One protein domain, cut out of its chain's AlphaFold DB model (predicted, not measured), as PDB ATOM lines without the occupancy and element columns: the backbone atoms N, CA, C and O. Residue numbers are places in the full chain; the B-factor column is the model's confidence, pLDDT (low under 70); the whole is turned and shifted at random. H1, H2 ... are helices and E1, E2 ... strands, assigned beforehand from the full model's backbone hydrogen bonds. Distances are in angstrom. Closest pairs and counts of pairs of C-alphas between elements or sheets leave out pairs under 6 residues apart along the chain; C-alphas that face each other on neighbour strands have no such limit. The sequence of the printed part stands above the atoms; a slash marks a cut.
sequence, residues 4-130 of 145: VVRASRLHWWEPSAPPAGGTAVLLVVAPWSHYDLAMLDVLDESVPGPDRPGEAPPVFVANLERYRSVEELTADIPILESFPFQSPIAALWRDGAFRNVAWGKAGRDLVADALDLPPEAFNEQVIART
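Overview. This is residues 4 to 130 of the 145 residues of an uncharacterized protein of Planctomycetales bacterium 71-10 (UniProt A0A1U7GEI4). One strongly twisted sheet of four strands has two helices, H1 and H3, packed on one face, and a third helix, H4, packs on both of them without reaching the sheet. The fourth helix, H2, is set away from the other helices and only grazes the sheet, while residues 11 to 12 of the long opening stretch pair alongside edge strand E2. The 127 printed residues hold four named helices and four named strands in the order E1 H1 E2 H2 E3 E4 H3 H4. The sheet, in the order E2 E1 E3 E4, is mixed; the class is mixed, helices and strands. The whole is compact, with a radius of gyration of the C-alphas of 13.5 A, and rounded, spanning 35 by 32 by 26 A.

Along the chain. In the sheet, E2 is residues 59 to 63, 13.4 A from first to last C-alpha; E1, residues 23 to 29, 19.6 A; E3, residues 89 to 94, 17.0 A; and E4, residues 97 to 103, 19.0 A. E1 begins at C-alpha 23, (-93.957, 45.211, 59.404). H1 is residues 34 to 46, 18.3 A; H3, residues 104 to 114, 15.6 A; H2, residues 70 to 76, 10.1 A. H4, residues 119 to 129, 15.7 A, ends at C-alpha 129, (-92.069, 37.003, 85.396).

Arrangement. E2 and E1 are parallel, with N 60 and O 25 at 2.8 A. E1 and E3 are antiparallel, with N 26 and O 91 at 2.9 A. E3 and E4 form an antiparallel hairpin, with N 92 and O 100 at 2.9 A; these three pairs are within hydrogen-bond range. E1, H1 and E2 make a strand-helix-strand unit, two parallel neighbour strands with a helix between, and its crossover is right-handed. H1 and H3 are on the same face, two layers of helices and sheet. H3 has a height of 7.6 A over the sheet and runs along the strands, at 18 degrees to E3 on the local plane; the closest C-alphas of E3 and H3, Ala 90 and Gly 107, are 4.8 A apart. H1 and H3 are near each other. H4 touches H1 at a steep tilt of 62 degrees, opposite ways, closest at the C-alphas of Met 39 and Val 126, 5.2 A. H4 touches H3 at a steep tilt of 57 degrees, opposite ways, closest at the C-alphas of Ala 112 and Pro 119, 5.2 A. H2 only grazes the sheet, with residues 73 to 76. Every O i to N i+4 pair is within hydrogen-bond range in H1, H3 and H4, and 2 of 3 in H2.

Size, cuts and confidence. The two C-alphas farthest apart, of Asp 51 and Ser 82, are 40.1 A apart. The printed part has no cut. The links H1 to E2 and H2 to E3 are long. The mean pLDDT of the printed part is 87.7; residues 4 to 6, 15 to 18, 20, 49 to 54 and 83 are under 70.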
ATOM      1  N   VAL A   4     -98.112  54.222  81.912       65.75
ATOM      2  CA  VAL A   4     -97.109  53.152  81.783       65.75
ATOM      3  C   VAL A   4     -96.707  52.909  80.326       65.75
ATOM      4  O   VAL A   4     -95.528  52.796  80.037       65.75
ATOM      5  N   VAL A   5     -97.662  52.959  79.389       68.25
ATOM      6  CA  VAL A   5     -97.382  52.817  77.950       68.25
ATOM      7  C   VAL A   5     -96.701  54.072  77.394       68.25
ATOM      8  O   VAL A   5     -95.861  53.988  76.517       68.25
ATOM      9  N   ARG A   6     -97.001  55.262  77.938       67.50
ATOM     10  CA  ARG A   6     -96.312  56.504  77.528       67.50
ATOM     11  C   ARG A   6     -94.816  56.497  77.840       67.50
ATOM     12  O   ARG A   6     -94.077  57.233  77.195       67.50
ATOM     13  N   ALA A   7     -94.423  55.778  78.885       73.44
ATOM     14  CA  ALA A   7     -93.036  55.648  79.310       73.44
ATOM     15  C   ALA A   7     -92.352  54.410  78.707       73.44
ATOM     16  O   ALA A   7     -91.146  54.259  78.886       73.44
ATOM     17  N   SER A   8     -93.110  53.556  78.013       82.25
ATOM     18  CA  SER A   8     -92.620  52.325  77.412       82.25
ATOM     19  C   SER A   8     -92.217  52.539  75.949       82.25
ATOM     20  O   SER A   8     -92.523  53.557  75.322       82.25
ATOM     21  N   ARG A   9     -91.522  51.554  75.390       86.31
ATOM     22  CA  ARG A   9     -91.154  51.431  73.974       86.31
ATOM     23  C   ARG A   9     -92.295  50.871  73.121       86.31
ATOM     24  O   ARG A   9     -92.117  50.632  71.931       86.31
ATOM     25  N   LEU A  10     -93.459  50.638  73.726       90.31
ATOM     26  CA  LEU A  10     -94.645  50.110  73.064       90.31
ATOM     27  C   LEU A  10     -95.583  51.255  72.685       90.31
ATOM     28  O   LEU A  10     -95.661  52.284  73.355       90.31
ATOM     29  N   HIS A  11     -96.353  51.061  71.623       88.94
ATOM     30  CA  HIS A  11     -97.296  52.062  71.145       88.94
ATOM     31  C   HIS A  11     -98.705  51.709  71.597       88.94
ATOM     32  O   HIS A  11     -99.151  50.579  71.453       88.94
ATOM     33  N   TRP A  12     -99.459  52.667  72.126       89.12
ATOM     34  CA  TRP A  12    -100.880  52.429  72.361       89.12
ATOM     35  C   TRP A  12    -101.629  52.416  71.029       89.12
ATOM     36  O   TRP A  12    -101.488  53.349  70.238       89.12
ATOM     37  N   TRP A  13    -102.426  51.377  70.779       87.38
ATOM     38  CA  TRP A  13    -103.267  51.330  69.590       87.38
ATOM     39  C   TRP A  13    -104.476  52.237  69.766       87.38
ATOM     40  O   TRP A  13    -105.388  51.929  70.540       87.38
ATOM     41  N   GLU A  14    -104.509  53.310  68.990       77.62
ATOM     42  CA  GLU A  14    -105.739  54.028  68.686       77.62
ATOM     43  C   GLU A  14    -106.325  53.432  67.395       77.62
ATOM     44  O   GLU A  14    -105.539  53.203  66.472       77.62
ATOM     45  N   PRO A  15    -107.648  53.179  67.304       66.44
ATOM     46  CA  PRO A  15    -108.299  52.654  66.101       66.44
ATOM     47  C   PRO A  15    -108.065  53.594  64.912       66.44
ATOM     48  O   PRO A  15    -108.778  54.566  64.675       66.44
ATOM     49  N   SER A  16    -106.977  53.349  64.207       60.62
ATOM     50  CA  SER A  16    -106.474  54.099  63.071       60.62
ATOM     51  C   SER A  16    -105.652  53.117  62.249       60.62
ATOM     52  O   SER A  16    -105.190  52.103  62.770       60.62
ATOM     53  N   ALA A  17    -105.562  53.355  60.943       65.56
ATOM     54  CA  ALA A  17    -105.025  52.364  60.025       65.56
ATOM     55  C   ALA A  17    -103.627  51.867  60.467       65.56
ATOM     56  O   ALA A  17    -102.804  52.681  60.900       65.56
ATOM     57  N   PRO A  18    -103.340  50.558  60.332       68.88
ATOM     58  CA  PRO A  18    -102.007  50.014  60.574       68.88
ATOM     59  C   PRO A  18    -100.965  50.750  59.716       68.88
ATOM     60  O   PRO A  18    -101.315  51.281  58.654       68.88
ATOM     61  N   PRO A  19     -99.681  50.775  60.122       71.81
ATOM     62  CA  PRO A  19     -98.636  51.434  59.348       71.81
ATOM     63  C   PRO A  19     -98.653  51.004  57.875       71.81
ATOM     64  O   PRO A  19     -98.643  49.815  57.553       71.81
ATOM     65  N   ALA A  20     -98.675  51.990  56.974       69.38
ATOM     66  CA  ALA A  20     -98.791  51.755  55.534       69.38
ATOM     67  C   ALA A  20     -97.549  51.085  54.917       69.38
ATOM     68  O   ALA A  20     -97.631  50.545  53.818       69.38
ATOM     69  N   GLY A  21     -96.406  51.110  55.606       77.69
ATOM     70  CA  GLY A  21     -95.149  50.518  55.148       77.69
ATOM     71  C   GLY A  21     -94.456  49.734  56.256       77.69
ATOM     72  O   GLY A  21     -94.553  50.099  57.429       77.69
ATOM     73  N   GLY A  22     -93.737  48.678  55.870       85.50
ATOM     74  CA  GLY A  22     -92.992  47.835  56.799       85.50
ATOM     75  C   GLY A  22     -93.880  46.869  57.581       85.50
ATOM     76  O   GLY A  22     -95.078  46.737  57.323       85.50
ATOM     77  N   THR A  23     -93.266  46.152  58.516       89.56
ATOM     78  CA  THR A  23     -93.957  45.211  59.404       89.56
ATOM     79  C   THR A  23     -94.464  45.942  60.645       89.56
ATOM     80  O   THR A  23     -93.767  46.811  61.158       89.56
ATOM     81  N   ALA A  24     -95.639  45.576  61.153       91.94
ATOM     82  CA  ALA A  24     -96.173  46.069  62.421       91.94
ATOM     83  C   ALA A  24     -96.935  44.965  63.160       91.94
ATOM     84  O   ALA A  24     -97.578  44.124  62.529       91.94
ATOM     85  N   VAL A  25     -96.886  44.990  64.491       93.44
ATOM     86  CA  VAL A  25     -97.578  44.030  65.358       93.44
ATOM     87  C   VAL A  25     -98.677  44.750  66.134       93.44
ATOM     88  O   VAL A  25     -98.402  45.770  66.756       93.44
ATOM     89  N   LEU A  26     -99.897  44.212  66.152       94.12
ATOM     90  CA  LEU A  26    -100.937  44.577  67.126       94.12
ATOM     91  C   LEU A  26    -101.063  43.442  68.125       94.12
ATOM     92  O   LEU A  26    -101.298  42.295  67.750       94.12
ATOM     93  N   LEU A  27    -100.953  43.788  69.394       94.75
ATOM     94  CA  LEU A  27    -101.086  42.892  70.518       94.75
ATOM     95  C   LEU A  27    -102.301  43.307  71.346       94.75
ATOM     96  O   LEU A  27    -102.301  44.344  72.010       94.75
ATOM     97  N   VAL A  28    -103.346  42.490  71.315       94.81
ATOM     98  CA  VAL A  28    -104.518  42.646  72.173       94.81
ATOM     99  C   VAL A  28    -104.302  41.842  73.449       94.81
ATOM    100  O   VAL A  28    -104.152  40.620  73.405       94.81
ATOM    101  N   VAL A  29    -104.295  42.539  74.582       95.19
ATOM    102  CA  VAL A  29    -103.985  41.990  75.905       95.19
ATOM    103  C   VAL A  29    -105.168  42.107  76.854       95.19
ATOM    104  O   VAL A  29    -105.889  43.104  76.849       95.19
ATOM    105  N   ALA A  30    -105.348  41.113  77.714       94.19
ATOM    106  CA  ALA A  30    -106.268  41.172  78.838       94.19
ATOM    107  C   ALA A  30    -105.557  41.802  80.054       94.19
ATOM    108  O   ALA A  30    -104.606  41.207  80.564       94.19
ATOM    109  N   PRO A  31    -105.989  42.967  80.575       92.00
ATOM    110  CA  PRO A  31    -105.283  43.661  81.657       92.00
ATOM    111  C   PRO A  31    -105.305  42.938  83.016       92.00
ATOM    112  O   PRO A  31    -104.581  43.339  83.920       92.00
ATOM    113  N   TRP A  32    -106.091  41.868  83.177       90.19
ATOM    114  CA  TRP A  32    -106.048  40.963  84.340       90.19
ATOM    115  C   TRP A  32    -105.190  39.715  84.110       90.19
ATOM    116  O   TRP A  32    -104.976  38.939  85.042       90.19
ATOM    117  N   SER A  33    -104.711  39.472  82.887       93.19
ATOM    118  CA  SER A  33    -103.846  38.331  82.602       93.19
ATOM    119  C   SER A  33    -102.430  38.645  83.063       93.19
ATOM    120  O   SER A  33    -101.719  39.436  82.449       93.19
ATOM    121  N   HIS A  34    -101.986  37.975  84.126       93.50
ATOM    122  CA  HIS A  34    -100.598  38.063  84.577       93.50
ATOM    123  C   HIS A  34     -99.590  37.699  83.478       93.50
ATOM    124  O   HIS A  34     -98.514  38.285  83.433       93.50
ATOM    125  N   TYR A  35     -99.941  36.763  82.590       93.69
ATOM    126  CA  TYR A  35     -99.098  36.405  81.451       93.69
ATOM    127  C   TYR A  35     -98.985  37.551  80.449       93.69
ATOM    128  O   TYR A  35     -97.900  37.800  79.932       93.69
ATOM    129  N   ASP A  36    -100.087  38.250  80.178       95.12
ATOM    130  CA  ASP A  36    -100.090  39.360  79.228       95.12
ATOM    131  C   ASP A  36     -99.314  40.546  79.806       95.12
ATOM    132  O   ASP A  36     -98.497  41.134  79.108       95.12
ATOM    133  N   LEU A  37     -99.502  40.853  81.093       94.25
ATOM    134  CA  LEU A  37     -98.748  41.910  81.773       94.25
ATOM    135  C   LEU A  37     -97.245  41.601  81.801       94.25
ATOM    136  O   LEU A  37     -96.445  42.441  81.401       94.25
ATOM    137  N   ALA A  38     -96.862  40.375  82.169       94.69
ATOM    138  CA  ALA A  38     -95.465  39.942  82.135       94.69
ATOM    139  C   ALA A  38     -94.874  40.005  80.717       94.69
ATOM    140  O   ALA A  38     -93.711  40.365  80.544       94.69
ATOM    141  N   MET A  39     -95.666  39.675  79.693       95.06
ATOM    142  CA  MET A  39     -95.252  39.800  78.297       95.06
ATOM    143  C   MET A  39     -94.989  41.252  77.901       95.06
ATOM    144  O   MET A  39     -94.006  41.504  77.208       95.06
ATOM    145  N   LEU A  40     -95.822  42.201  78.338       94.75
ATOM    146  CA  LEU A  40     -95.593  43.622  78.077       94.75
ATOM    147  C   LEU A  40     -94.272  44.105  78.687       94.75
ATOM    148  O   LEU A  40     -93.541  44.818  78.008       94.75
ATOM    149  N   ASP A  41     -93.936  43.669  79.905       93.12
ATOM    150  CA  ASP A  41     -92.662  44.018  80.548       93.12
ATOM    151  C   ASP A  41     -91.459  43.463  79.766       93.12
ATOM    152  O   ASP A  41     -90.477  44.165  79.537       93.12
ATOM    153  N   VAL A  42     -91.531  42.203  79.312       94.25
ATOM    154  CA  VAL A  42     -90.460  41.603  78.489       94.25
ATOM    155  C   VAL A  42     -90.307  42.350  77.162       94.25
ATOM    156  O   VAL A  42     -89.185  42.610  76.726       94.25
ATOM    157  N   LEU A  43     -91.418  42.704  76.509       93.25
ATOM    158  CA  LEU A  43     -91.394  43.437  75.242       93.25
ATOM    159  C   LEU A  43     -90.834  44.848  75.397       93.25
ATOM    160  O   LEU A  43     -90.043  45.269  74.557       93.25
ATOM    161  N   ASP A  44     -91.201  45.558  76.462       91.88
ATOM    162  CA  ASP A  44     -90.677  46.898  76.734       91.88
ATOM    163  C   ASP A  44     -89.147  46.903  76.879       91.88
ATOM    164  O   ASP A  44     -88.459  47.814  76.423       91.88
ATOM    165  N   GLU A  45     -88.584  45.837  77.444       90.25
ATOM    166  CA  GLU A  45     -87.135  45.680  77.558       90.25
ATOM    167  C   GLU A  45     -86.470  45.217  76.252       90.25
ATOM    168  O   GLU A  45     -85.347  45.644  75.958       90.25
ATOM    169  N   SER A  46     -87.156  44.374  75.469       88.12
ATOM    170  CA  SER A  46     -86.602  43.702  74.281       88.12
ATOM    171  C   SER A  46     -86.682  44.534  73.002       88.12
ATOM    172  O   SER A  46     -85.828  44.395  72.128       88.12
ATOM    173  N   VAL A  47     -87.693  45.395  72.866       85.81
ATOM    174  CA  VAL A  47     -87.847  46.254  71.684       85.81
ATOM    175  C   VAL A  47     -86.799  47.374  71.739       85.81
ATOM    176  O   VAL A  47     -86.606  47.960  72.805       85.81
ATOM    177  N   PRO A  48     -86.102  47.707  70.638       78.19
ATOM    178  CA  PRO A  48     -85.159  48.820  70.599       78.19
ATOM    179  C   PRO A  48     -85.806  50.138  71.046       78.19
ATOM    180  O   PRO A  48     -86.949  50.443  70.713       78.19
ATOM    181  N   GLY A  49     -85.067  50.925  71.831       68.56
ATOM    182  CA  GLY A  49     -85.520  52.240  72.286       68.56
ATOM    183  C   GLY A  49     -85.668  53.259  71.148       68.56
ATOM    184  O   GLY A  49     -85.213  53.021  70.028       68.56
ATOM    185  N   PRO A  50     -86.234  54.444  71.442       62.44
ATOM    186  CA  PRO A  50     -86.451  55.504  70.453       62.44
ATOM    187  C   PRO A  50     -85.160  56.010  69.789       62.44
ATOM    188  O   PRO A  50     -85.224  56.595  68.712       62.44
ATOM    189  N   ASP A  51     -83.996  55.754  70.394       65.06
ATOM    190  CA  ASP A  51     -82.677  56.098  69.851       65.06
ATOM    191  C   ASP A  51     -82.213  55.164  68.714       65.06
ATOM    192  O   ASP A  51     -81.181  55.418  68.093       65.06
ATOM    193  N   ARG A  52     -82.954  54.082  68.432       67.75
ATOM    194  CA  ARG A  52     -82.676  53.121  67.348       67.75
ATOM    195  C   ARG A  52     -83.922  52.825  66.499       67.75
ATOM    196  O   ARG A  52     -84.388  51.683  66.436       67.75
ATOM    197  N   PRO A  53     -84.507  53.847  65.851       62.88
ATOM    198  CA  PRO A  53     -85.719  53.674  65.064       62.88
ATOM    199  C   PRO A  53     -85.454  52.786  63.838       62.88
ATOM    200  O   PRO A  53     -84.517  53.027  63.080       62.88
ATOM    201  N   GLY A  54     -86.306  51.776  63.625       68.06
ATOM    202  CA  GLY A  54     -86.258  50.884  62.458       68.06
ATOM    203  C   GLY A  54     -85.508  49.561  62.653       68.06
ATOM    204  O   GLY A  54     -85.515  48.745  61.737       68.06
ATOM    205  N   GLU A  55     -84.911  49.316  63.825       78.69
ATOM    206  CA  GLU A  55     -84.262  48.029  64.141       78.69
ATOM    207  C   GLU A  55     -85.261  46.909  64.478       78.69
ATOM    208  O   GLU A  55     -84.909  45.737  64.392       78.69
ATOM    209  N   ALA A  56     -86.509  47.247  64.813       85.19
ATOM    210  CA  ALA A  56     -87.586  46.278  64.991       85.19
ATOM    211  C   ALA A  56     -88.940  46.855  64.540       85.19
ATOM    212  O   ALA A  56     -89.130  48.078  64.562       85.19
ATOM    213  N   PRO A  57     -89.902  45.996  64.158       89.00
ATOM    214  CA  PRO A  57     -91.281  46.406  63.927       89.00
ATOM    215  C   PRO A  57     -91.901  47.096  65.152       89.00
ATOM    216  O   PRO A  57     -91.711  46.622  66.275       89.00
ATOM    217  N   PRO A  58     -92.694  48.168  64.974       90.50
ATOM    218  CA  PRO A  58     -93.468  48.739  66.067       90.50
ATOM    219  C   PRO A  58     -94.472  47.719  66.613       90.50
ATOM    220  O   PRO A  58     -95.177  47.039  65.856       90.50
ATOM    221  N   VAL A  59     -94.565  47.669  67.942       92.25
ATOM    222  CA  VAL A  59     -95.558  46.875  68.667       92.25
ATOM    223  C   VAL A  59     -96.628  47.806  69.214       92.25
ATOM    224  O   VAL A  59     -96.367  48.641  70.081       92.25
ATOM    225  N   PHE A  60     -97.843  47.648  68.708       92.50
ATOM    226  CA  PHE A  60     -99.027  48.332  69.186       92.50
ATOM    227  C   PHE A  60     -99.770  47.472  70.204       92.50
ATOM    228  O   PHE A  60     -99.933  46.274  70.002       92.50
ATOM    229  N   VAL A  61    -100.259  48.078  71.280       93.12
ATOM    230  CA  VAL A  61    -100.945  47.396  72.378       93.12
ATOM    231  C   VAL A  61    -102.375  47.904  72.492       93.12
ATOM    232  O   VAL A  61    -102.626  49.109  72.526       93.12
ATOM    233  N   ALA A  62    -103.313  46.969  72.588       92.88
ATOM    234  CA  ALA A  62    -104.738  47.209  72.752       92.88
ATOM    235  C   ALA A  62    -105.273  46.484  73.993       92.88
ATOM    236  O   ALA A  62    -104.965  45.316  74.209       92.88
ATOM    237  N   ASN A  63    -106.120  47.146  74.784       92.62
ATOM    238  CA  ASN A  63    -106.831  46.498  75.891       92.62
ATOM    239  C   ASN A  63    -108.025  45.691  75.358       92.62
ATOM    240  O   ASN A  63    -108.908  46.270  74.729       92.62
ATOM    241  N   LEU A  64    -108.076  44.392  75.659       92.12
ATOM    242  CA  LEU A  64    -109.163  43.487  75.293       92.12
ATOM    243  C   LEU A  64    -110.545  43.975  75.767       92.12
ATOM    244  O   LEU A  64    -111.502  43.835  75.018       92.12
ATOM    245  N   GLU A  65    -110.669  44.610  76.941       91.56
ATOM    246  CA  GLU A  65    -111.963  45.132  77.449       91.56
ATOM    247  C   GLU A  65    -112.560  46.243  76.604       91.56
ATOM    248  O   GLU A  65    -113.741  46.563  76.752       91.56
ATOM    249  N   ARG A  66    -111.754  46.878  75.747       90.44
ATOM    250  CA  ARG A  66    -112.281  47.917  74.866       90.44
ATOM    251  C   ARG A  66    -113.232  47.333  73.824       90.44
ATOM    252  O   ARG A  66    -114.081  48.071  73.342       90.44
ATOM    253  N   TYR A  67    -113.068  46.052  73.489       90.31
ATOM    254  CA  TYR A  67    -113.878  45.356  72.506       90.31
ATOM    255  C   TYR A  67    -115.037  44.658  73.207       90.31
ATOM    256  O   TYR A  67    -114.852  43.763  74.030       90.31
ATOM    257  N   ARG A  68    -116.254  45.071  72.870       89.38
ATOM    258  CA  ARG A  68    -117.497  44.530  73.426       89.38
ATOM    259  C   ARG A  68    -118.016  43.332  72.644       89.38
ATOM    260  O   ARG A  68    -118.904  42.634  73.130       89.38
ATOM    261  N   SER A  69    -117.492  43.105  71.442       88.88
ATOM    262  CA  SER A  69    -117.916  42.022  70.563       88.88
ATOM    263  C   SER A  69    -116.793  41.571  69.620       88.88
ATOM    264  O   SER A  69    -115.756  42.232  69.516       88.88
ATOM    265  N   VAL A  70    -116.996  40.436  68.936       88.06
ATOM    266  CA  VAL A  70    -116.067  39.970  67.888       88.06
ATOM    267  C   VAL A  70    -115.986  41.014  66.790       88.06
ATOM    268  O   VAL A  70    -114.898  41.321  66.346       88.06
ATOM    269  N   GLU A  71    -117.114  41.600  66.393       88.69
ATOM    270  CA  GLU A  71    -117.201  42.542  65.278       88.69
ATOM    271  C   GLU A  71    -116.335  43.787  65.504       88.69
ATOM    272  O   GLU A  71    -115.660  44.240  64.579       88.69
ATOM    273  N   GLU A  72    -116.302  44.318  66.733       89.31
ATOM    274  CA  GLU A  72    -115.405  45.425  67.090       89.31
ATOM    275  C   GLU A  72    -113.930  45.007  67.007       89.31
ATOM    276  O   GLU A  72    -113.089  45.783  66.560       89.31
ATOM    277  N   LEU A  73    -113.610  43.773  67.403       89.31
ATOM    278  CA  LEU A  73    -112.261  43.222  67.293       89.31
ATOM    279  C   LEU A  73    -111.873  42.947  65.829       89.31
ATOM    280  O   LEU A  73    -110.737  43.208  65.441       89.31
ATOM    281  N   THR A  74    -112.812  42.485  65.002       89.94
ATOM    282  CA  THR A  74    -112.629  42.215  63.568       89.94
ATOM    283  C   THR A  74    -112.381  43.492  62.769       89.94
ATOM    284  O   THR A  74    -111.701  43.451  61.744       89.94
ATOM    285  N   ALA A  75    -112.896  44.635  63.236       88.62
ATOM    286  CA  ALA A  75    -112.605  45.934  62.633       88.62
ATOM    287  C   ALA A  75    -111.108  46.286  62.711       88.62
ATOM    288  O   ALA A  75    -110.568  46.853  61.762       88.62
ATOM    289  N   ASP A  76    -110.443  45.910  63.807       88.12
ATOM    290  CA  ASP A  76    -109.001  46.093  63.983       88.12
ATOM    291  C   ASP A  76    -108.200  44.915  63.406       88.12
ATOM    292  O   ASP A  76    -107.150  45.138  62.818       88.12
ATOM    293  N   ILE A  77    -108.679  43.672  63.536       89.31
ATOM    294  CA  ILE A  77    -108.020  42.450  63.050       89.31
ATOM    295  C   ILE A  77    -108.961  41.729  62.071       89.31
ATOM    296  O   ILE A  77    -109.774  40.896  62.490       89.31
ATOM    297  N   PRO A  78    -108.848  42.010  60.760       83.00
ATOM    298  CA  PRO A  78    -109.639  41.327  59.740       83.00
ATOM    299  C   PRO A  78    -109.428  39.816  59.859       83.00
ATOM    300  O   PRO A  78    -108.339  39.414  60.233       83.00
ATOM    301  N   ILE A  79    -110.419  38.994  59.509       84.94
ATOM    302  CA  ILE A  79    -110.429  37.511  59.582       84.94
ATOM    303  C   ILE A  79    -110.747  36.868  60.939       84.94
ATOM    304  O   ILE A  79    -110.854  35.644  61.009       84.94
ATOM    305  N   LEU A  80    -110.934  37.635  62.016       84.00
ATOM    306  CA  LEU A  80    -111.478  37.057  63.250       84.00
ATOM    307  C   LEU A  80    -112.985  36.834  63.100       84.00
ATOM    308  O   LEU A  80    -113.740  37.786  62.912       84.00
ATOM    309  N   GLU A  81    -113.408  35.570  63.163       74.50
ATOM    310  CA  GLU A  81    -114.791  35.168  62.863       74.50
ATOM    311  C   GLU A  81    -115.543  34.552  64.060       74.50
ATOM    312  O   GLU A  81    -116.771  34.517  64.039       74.50
ATOM    313  N   SER A  82    -114.871  34.070  65.119       70.81
ATOM    314  CA  SER A  82    -115.574  33.490  66.285       70.81
ATOM    315  C   SER A  82    -114.752  33.399  67.581       70.81
ATOM    316  O   SER A  82    -113.572  33.082  67.554       70.81
ATOM    317  N   PHE A  83    -115.404  33.629  68.732       69.38
ATOM    318  CA  PHE A  83    -114.877  33.389  70.091       69.38
ATOM    319  C   PHE A  83    -115.099  31.926  70.547       69.38
ATOM    320  O   PHE A  83    -116.032  31.283  70.059       69.38
ATOM    321  N   PRO A  84    -114.347  31.416  71.553       70.44
ATOM    322  CA  PRO A  84    -113.380  32.124  72.403       70.44
ATOM    323  C   PRO A  84    -111.922  32.101  71.897       70.44
ATOM    324  O   PRO A  84    -111.437  31.078  71.422       70.44
ATOM    325  N   PHE A  85    -111.193  33.204  72.111       82.75
ATOM    326  CA  PHE A  85    -109.740  33.304  71.937       82.75
ATOM    327  C   PHE A  85    -109.066  33.400  73.305       82.75
ATOM    328  O   PHE A  85    -109.574  34.058  74.214       82.75
ATOM    329  N   GLN A  86    -107.903  32.772  73.447       91.00
ATOM    330  CA  GLN A  86    -107.063  32.943  74.628       91.00
ATOM    331  C   GLN A  86    -106.173  34.176  74.440       91.00
ATOM    332  O   GLN A  86    -105.486  34.271  73.431       91.00
ATOM    333  N   SER A  87    -106.125  35.100  75.398       92.88
ATOM    334  CA  SER A  87    -105.173  36.212  75.319       92.88
ATOM    335  C   SER A  87    -103.718  35.725  75.525       92.88
ATOM    336  O   SER A  87    -103.494  34.682  76.155       92.88
ATOM    337  N   PRO A  88    -102.717  36.424  74.967       95.31
ATOM    338  CA  PRO A  88    -102.849  37.587  74.089       95.31
ATOM    339  C   PRO A  88    -103.293  37.192  72.671       95.31
ATOM    340  O   PRO A  88    -103.040  36.068  72.243       95.31
ATOM    341  N   ILE A  89    -103.913  38.116  71.931       95.56
ATOM    342  CA  ILE A  89    -104.147  37.980  70.483       95.56
ATOM    343  C   ILE A  89    -103.112  38.848  69.777       95.56
ATOM    344  O   ILE A  89    -103.054  40.052  70.011       95.56
ATOM    345  N   ALA A  90    -102.292  38.245  68.927       95.50
ATOM    346  CA  ALA A  90    -101.276  38.932  68.150       95.50
ATOM    347  C   ALA A  90    -101.664  38.910  66.677       95.50
ATOM    348  O   ALA A  90    -101.988  37.853  66.136       95.50
ATOM    349  N   ALA A  91    -101.601  40.060  66.025       94.50
ATOM    350  CA  ALA A  91    -101.816  40.202  64.598       94.50
ATOM    351  C   ALA A  91    -100.620  40.904  63.952       94.50
ATOM    352  O   ALA A  91     -99.954  41.737  64.574       94.50
ATOM    353  N   LEU A  92    -100.339  40.536  62.705       93.62
ATOM    354  CA  LEU A  92     -99.203  41.021  61.935       93.62
ATOM    355  C   LEU A  92     -99.694  41.737  60.678       93.62
ATOM    356  O   LEU A  92    -100.418  41.159  59.861       93.62
ATOM    357  N   TRP A  93     -99.218  42.962  60.489       91.69
ATOM    358  CA  TRP A  93     -99.363  43.723  59.256       91.69
ATOM    359  C   TRP A  93     -98.025  43.820  58.560       91.69
ATOM    360  O   TRP A  93     -96.974  43.889  59.196       91.69
ATOM    361  N   ARG A  94     -98.079  43.853  57.232       90.00
ATOM    362  CA  ARG A  94     -96.925  44.132  56.393       90.00
ATOM    363  C   ARG A  94     -97.351  44.949  55.191       90.00
ATOM    364  O   ARG A  94     -98.177  44.479  54.402       90.00
ATOM    365  N   ASP A  95     -96.755  46.130  55.065       88.75
ATOM    366  CA  ASP A  95     -97.017  47.093  53.995       88.75
ATOM    367  C   ASP A  95     -98.512  47.451  53.920       88.75
ATOM    368  O   ASP A  95     -99.161  47.317  52.883       88.75
ATOM    369  N   GLY A  96     -99.095  47.795  55.078       85.00
ATOM    370  CA  GLY A  96    -100.512  48.144  55.232       85.00
ATOM    371  C   GLY A  96    -101.504  46.980  55.107       85.00
ATOM    372  O   GLY A  96    -102.686  47.159  55.393       85.00
ATOM    373  N   ALA A  97    -101.059  45.782  54.722       88.38
ATOM    374  CA  ALA A  97    -101.919  44.612  54.561       88.38
ATOM    375  C   ALA A  97    -101.831  43.668  55.766       88.38
ATOM    376  O   ALA A  97    -100.739  43.350  56.240       88.38
ATOM    377  N   PHE A  98    -102.984  43.169  56.216       90.00
ATOM    378  CA  PHE A  98    -103.057  42.092  57.201       90.00
ATOM    379  C   PHE A  98    -102.396  40.816  56.655       90.00
ATOM    380  O   PHE A  98    -102.568  40.475  55.480       90.00
ATOM    381  N   ARG A  99    -101.630  40.111  57.496       92.56
ATOM    382  CA  ARG A  99    -100.889  38.902  57.102       92.56
ATOM    383  C   ARG A  99    -101.220  37.678  57.930       92.56
ATOM    384  O   ARG A  99    -101.399  36.612  57.353       92.56
ATOM    385  N   ASN A 100    -101.224  37.810  59.252       93.75
ATOM    386  CA  ASN A 100    -101.383  36.672  60.146       93.75
ATOM    387  C   ASN A 100    -102.008  37.102  61.475       93.75
ATOM    388  O   ASN A 100    -101.851  38.251  61.888       93.75
ATOM    389  N   VAL A 101    -102.669  36.165  62.150       94.62
ATOM    390  CA  VAL A 101    -103.174  36.315  63.515       94.62
ATOM    391  C   VAL A 101    -102.988  35.008  64.277       94.62
ATOM    392  O   VAL A 101    -103.196  33.924  63.737       94.62
ATOM    393  N   ALA A 102    -102.602  35.110  65.542       95.12
ATOM    394  CA  ALA A 102    -102.497  33.985  66.458       95.12
ATOM    395  C   ALA A 102    -102.876  34.427  67.876       95.12
ATOM    396  O   ALA A 102    -102.950  35.619  68.174       95.12
ATOM    397  N   TRP A 103    -103.120  33.471  68.766       95.12
ATOM    398  CA  TRP A 103    -103.564  33.761  70.128       95.12
ATOM    399  C   TRP A 103    -102.953  32.811  71.163       95.12
ATOM    400  O   TRP A 103    -102.382  31.770  70.821       95.12
ATOM    401  N   GLY A 104    -103.014  33.182  72.441       94.44
ATOM    402  CA  GLY A 104    -102.394  32.443  73.538       94.44
ATOM    403  C   GLY A 104    -100.880  32.297  73.346       94.44
ATOM    404  O   GLY A 104    -100.186  33.259  73.013       94.44
ATOM    405  N   LYS A 105    -100.344  31.081  73.533       95.06
ATOM    406  CA  LYS A 105     -98.917  30.804  73.283       95.06
ATOM    407  C   LYS A 105     -98.527  31.086  71.829       95.06
ATOM    408  O   LYS A 105     -97.509  31.724  71.609       95.06
ATOM    409  N   ALA A 106     -99.343  30.665  70.862       96.06
ATOM    410  CA  ALA A 106     -99.063  30.914  69.448       96.06
ATOM    411  C   ALA A 106     -99.040  32.419  69.131       96.06
ATOM    412  O   ALA A 106     -98.256  32.863  68.301       96.06
ATOM    413  N   GLY A 107     -99.853  33.214  69.836       96.19
ATOM    414  CA  GLY A 107     -99.779  34.675  69.792       96.19
ATOM    415  C   GLY A 107     -98.426  35.203  70.272       96.19
ATOM    416  O   GLY A 107     -97.824  36.036  69.605       96.19
ATOM    417  N   ARG A 108     -97.901  34.682  71.389       96.44
ATOM    418  CA  ARG A 108     -96.558  35.041  71.883       96.44
ATOM    419  C   ARG A 108     -95.447  34.642  70.916       96.44
ATOM    420  O   ARG A 108     -94.542  35.438  70.696       96.44
ATOM    421  N   ASP A 109     -95.542  33.448  70.337       97.31
ATOM    422  CA  ASP A 109     -94.582  32.956  69.346       97.31
ATOM    423  C   ASP A 109     -94.576  33.869  68.104       97.31
ATOM    424  O   ASP A 109     -93.513  34.308  67.679       97.31
ATOM    425  N   LEU A 110     -95.757  34.264  67.605       96.31
ATOM    426  CA  LEU A 110     -95.888  35.190  66.472       96.31
ATOM    427  C   LEU A 110     -95.226  36.550  66.740       96.31
ATOM    428  O   LEU A 110     -94.609  37.118  65.841       96.31
ATOM    429  N   VAL A 111     -95.355  37.089  67.958       95.38
ATOM    430  CA  VAL A 111     -94.681  38.345  68.331       95.38
ATOM    431  C   VAL A 111     -93.167  38.163  68.380       95.38
ATOM    432  O   VAL A 111     -92.451  39.022  67.876       95.38
ATOM    433  N   ALA A 112     -92.679  37.066  68.964       95.12
ATOM    434  CA  ALA A 112     -91.247  36.793  69.037       95.12
ATOM    435  C   ALA A 112     -90.627  36.691  67.634       95.12
ATOM    436  O   ALA A 112     -89.661  37.394  67.350       95.12
ATOM    437  N   ASP A 113     -91.254  35.923  66.738       94.69
ATOM    438  CA  ASP A 113     -90.821  35.784  65.344       94.69
ATOM    439  C   ASP A 113     -90.803  37.136  64.612       94.69
ATOM    440  O   ASP A 113     -89.863  37.446  63.883       94.69
ATOM    441  N   ALA A 114     -91.828  37.972  64.817       92.50
ATOM    442  CA  ALA A 114     -91.902  39.292  64.191       92.50
ATOM    443  C   ALA A 114     -90.786  40.243  64.657       92.50
ATOM    444  O   ALA A 114     -90.414  41.149  63.913       92.50
ATOM    445  N   LEU A 115     -90.267  40.047  65.868       91.69
ATOM    446  CA  LEU A 115     -89.206  40.857  66.469       91.69
ATOM    447  C   LEU A 115     -87.811  40.224  66.337       91.69
ATOM    448  O   LEU A 115     -86.870  40.740  66.933       91.69
ATOM    449  N   ASP A 116     -87.677  39.126  65.583       92.31
ATOM    450  CA  ASP A 116     -86.435  38.343  65.462       92.31
ATOM    451  C   ASP A 116     -85.886  37.875  66.831       92.31
ATOM    452  O   ASP A 116     -84.680  37.803  67.076       92.31
ATOM    453  N   LEU A 117     -86.796  37.568  67.761       92.38
ATOM    454  CA  LEU A 117     -86.484  37.030  69.083       92.38
ATOM    455  C   LEU A 117     -86.649  35.502  69.080       92.38
ATOM    456  O   LEU A 117     -87.640  35.007  68.545       92.38
ATOM    457  N   PRO A 118     -85.770  34.729  69.748       95.19
ATOM    458  CA  PRO A 118     -85.963  33.287  69.892       95.19
ATOM    459  C   PRO A 118     -87.259  32.981  70.673       95.19
ATOM    460  O   PRO A 118     -87.334  33.329  71.859       95.19
ATOM    461  N   PRO A 119     -88.268  32.308  70.078       94.75
ATOM    462  CA  PRO A 119     -89.583  32.166  70.710       94.75
ATOM    463  C   PRO A 119     -89.553  31.436  72.051       94.75
ATOM    464  O   PRO A 119     -90.275  31.803  72.978       94.75
ATOM    465  N   GLU A 120     -88.710  30.413  72.183       95.69
ATOM    466  CA  GLU A 120     -88.575  29.647  73.422       95.69
ATOM    467  C   GLU A 120     -88.033  30.519  74.561       95.69
ATOM    468  O   GLU A 120     -88.706  30.674  75.579       95.69
ATOM    469  N   ALA A 121     -86.903  31.197  74.340       95.25
ATOM    470  CA  ALA A 121     -86.305  32.098  75.326       95.25
ATOM    471  C   ALA A 121     -87.239  33.266  75.690       95.25
ATOM    472  O   ALA A 121     -87.315  33.668  76.852       95.25
ATOM    473  N   PHE A 122     -87.982  33.799  74.715       95.38
ATOM    474  CA  PHE A 122     -88.995  34.823  74.967       95.38
ATOM    475  C   PHE A 122     -90.101  34.302  75.897       95.38
ATOM    476  O   PHE A 122     -90.397  34.919  76.920       95.38
ATOM    477  N   ASN A 123     -90.680  33.135  75.596       95.88
ATOM    478  CA  ASN A 123     -91.722  32.537  76.433       95.88
ATOM    479  C   ASN A 123     -91.219  32.194  77.843       95.88
ATOM    480  O   ASN A 123     -91.956  32.401  78.808       95.88
ATOM    481  N   GLU A 124     -89.989  31.697  77.981       96.12
ATOM    482  CA  GLU A 124     -89.380  31.413  79.284       96.12
ATOM    483  C   GLU A 124     -89.300  32.667  80.161       96.12
ATOM    484  O   GLU A 124     -89.668  32.615  81.336       96.12
ATOM    485  N   GLN A 125     -88.904  33.812  79.592       96.06
ATOM    486  CA  GLN A 125     -88.882  35.086  80.316       96.06
ATOM    487  C   GLN A 125     -90.278  35.528  80.760       96.06
ATOM    488  O   GLN A 125     -90.454  35.943  81.908       96.06
ATOM    489  N   VAL A 126     -91.283  35.397  79.887       94.38
ATOM    490  CA  VAL A 126     -92.679  35.714  80.235       94.38
ATOM    491  C   VAL A 126     -93.164  34.836  81.392       94.38
ATOM    492  O   VAL A 126     -93.723  35.338  82.369       94.38
ATOM    493  N   ILE A 127     -92.916  33.526  81.322       94.25
ATOM    494  CA  ILE A 127     -93.303  32.572  82.372       94.25
ATOM    495  C   ILE A 127     -92.582  32.892  83.685       94.25
ATOM    496  O   ILE A 127     -93.210  32.879  84.742       94.25
ATOM    497  N   ALA A 128     -91.287  33.208  83.636       94.38
ATOM    498  CA  ALA A 128     -90.489  33.518  84.820       94.38
ATOM    499  C   ALA A 128     -90.975  34.772  85.564       94.38
ATOM    500  O   ALA A 128     -90.871  34.833  86.789       94.38
ATOM    501  N   ARG A 129     -91.520  35.756  84.837       92.75
ATOM    502  CA  ARG A 129     -92.069  37.003  85.396       92.75
ATOM    503  C   ARG A 129     -93.535  36.908  85.795       92.75
ATOM    504  O   ARG A 129     -94.017  37.747  86.549       92.75
ATOM    505  N   THR A 130     -94.244  35.891  85.317       90.69
ATOM    506  CA  THR A 130     -95.632  35.657  85.710       90.69
ATOM    507  C   THR A 130     -95.659  35.248  87.189       90.69
ATOM    508  O   THR A 130     -95.055  34.231  87.547       90.69
TER     509      THR A 130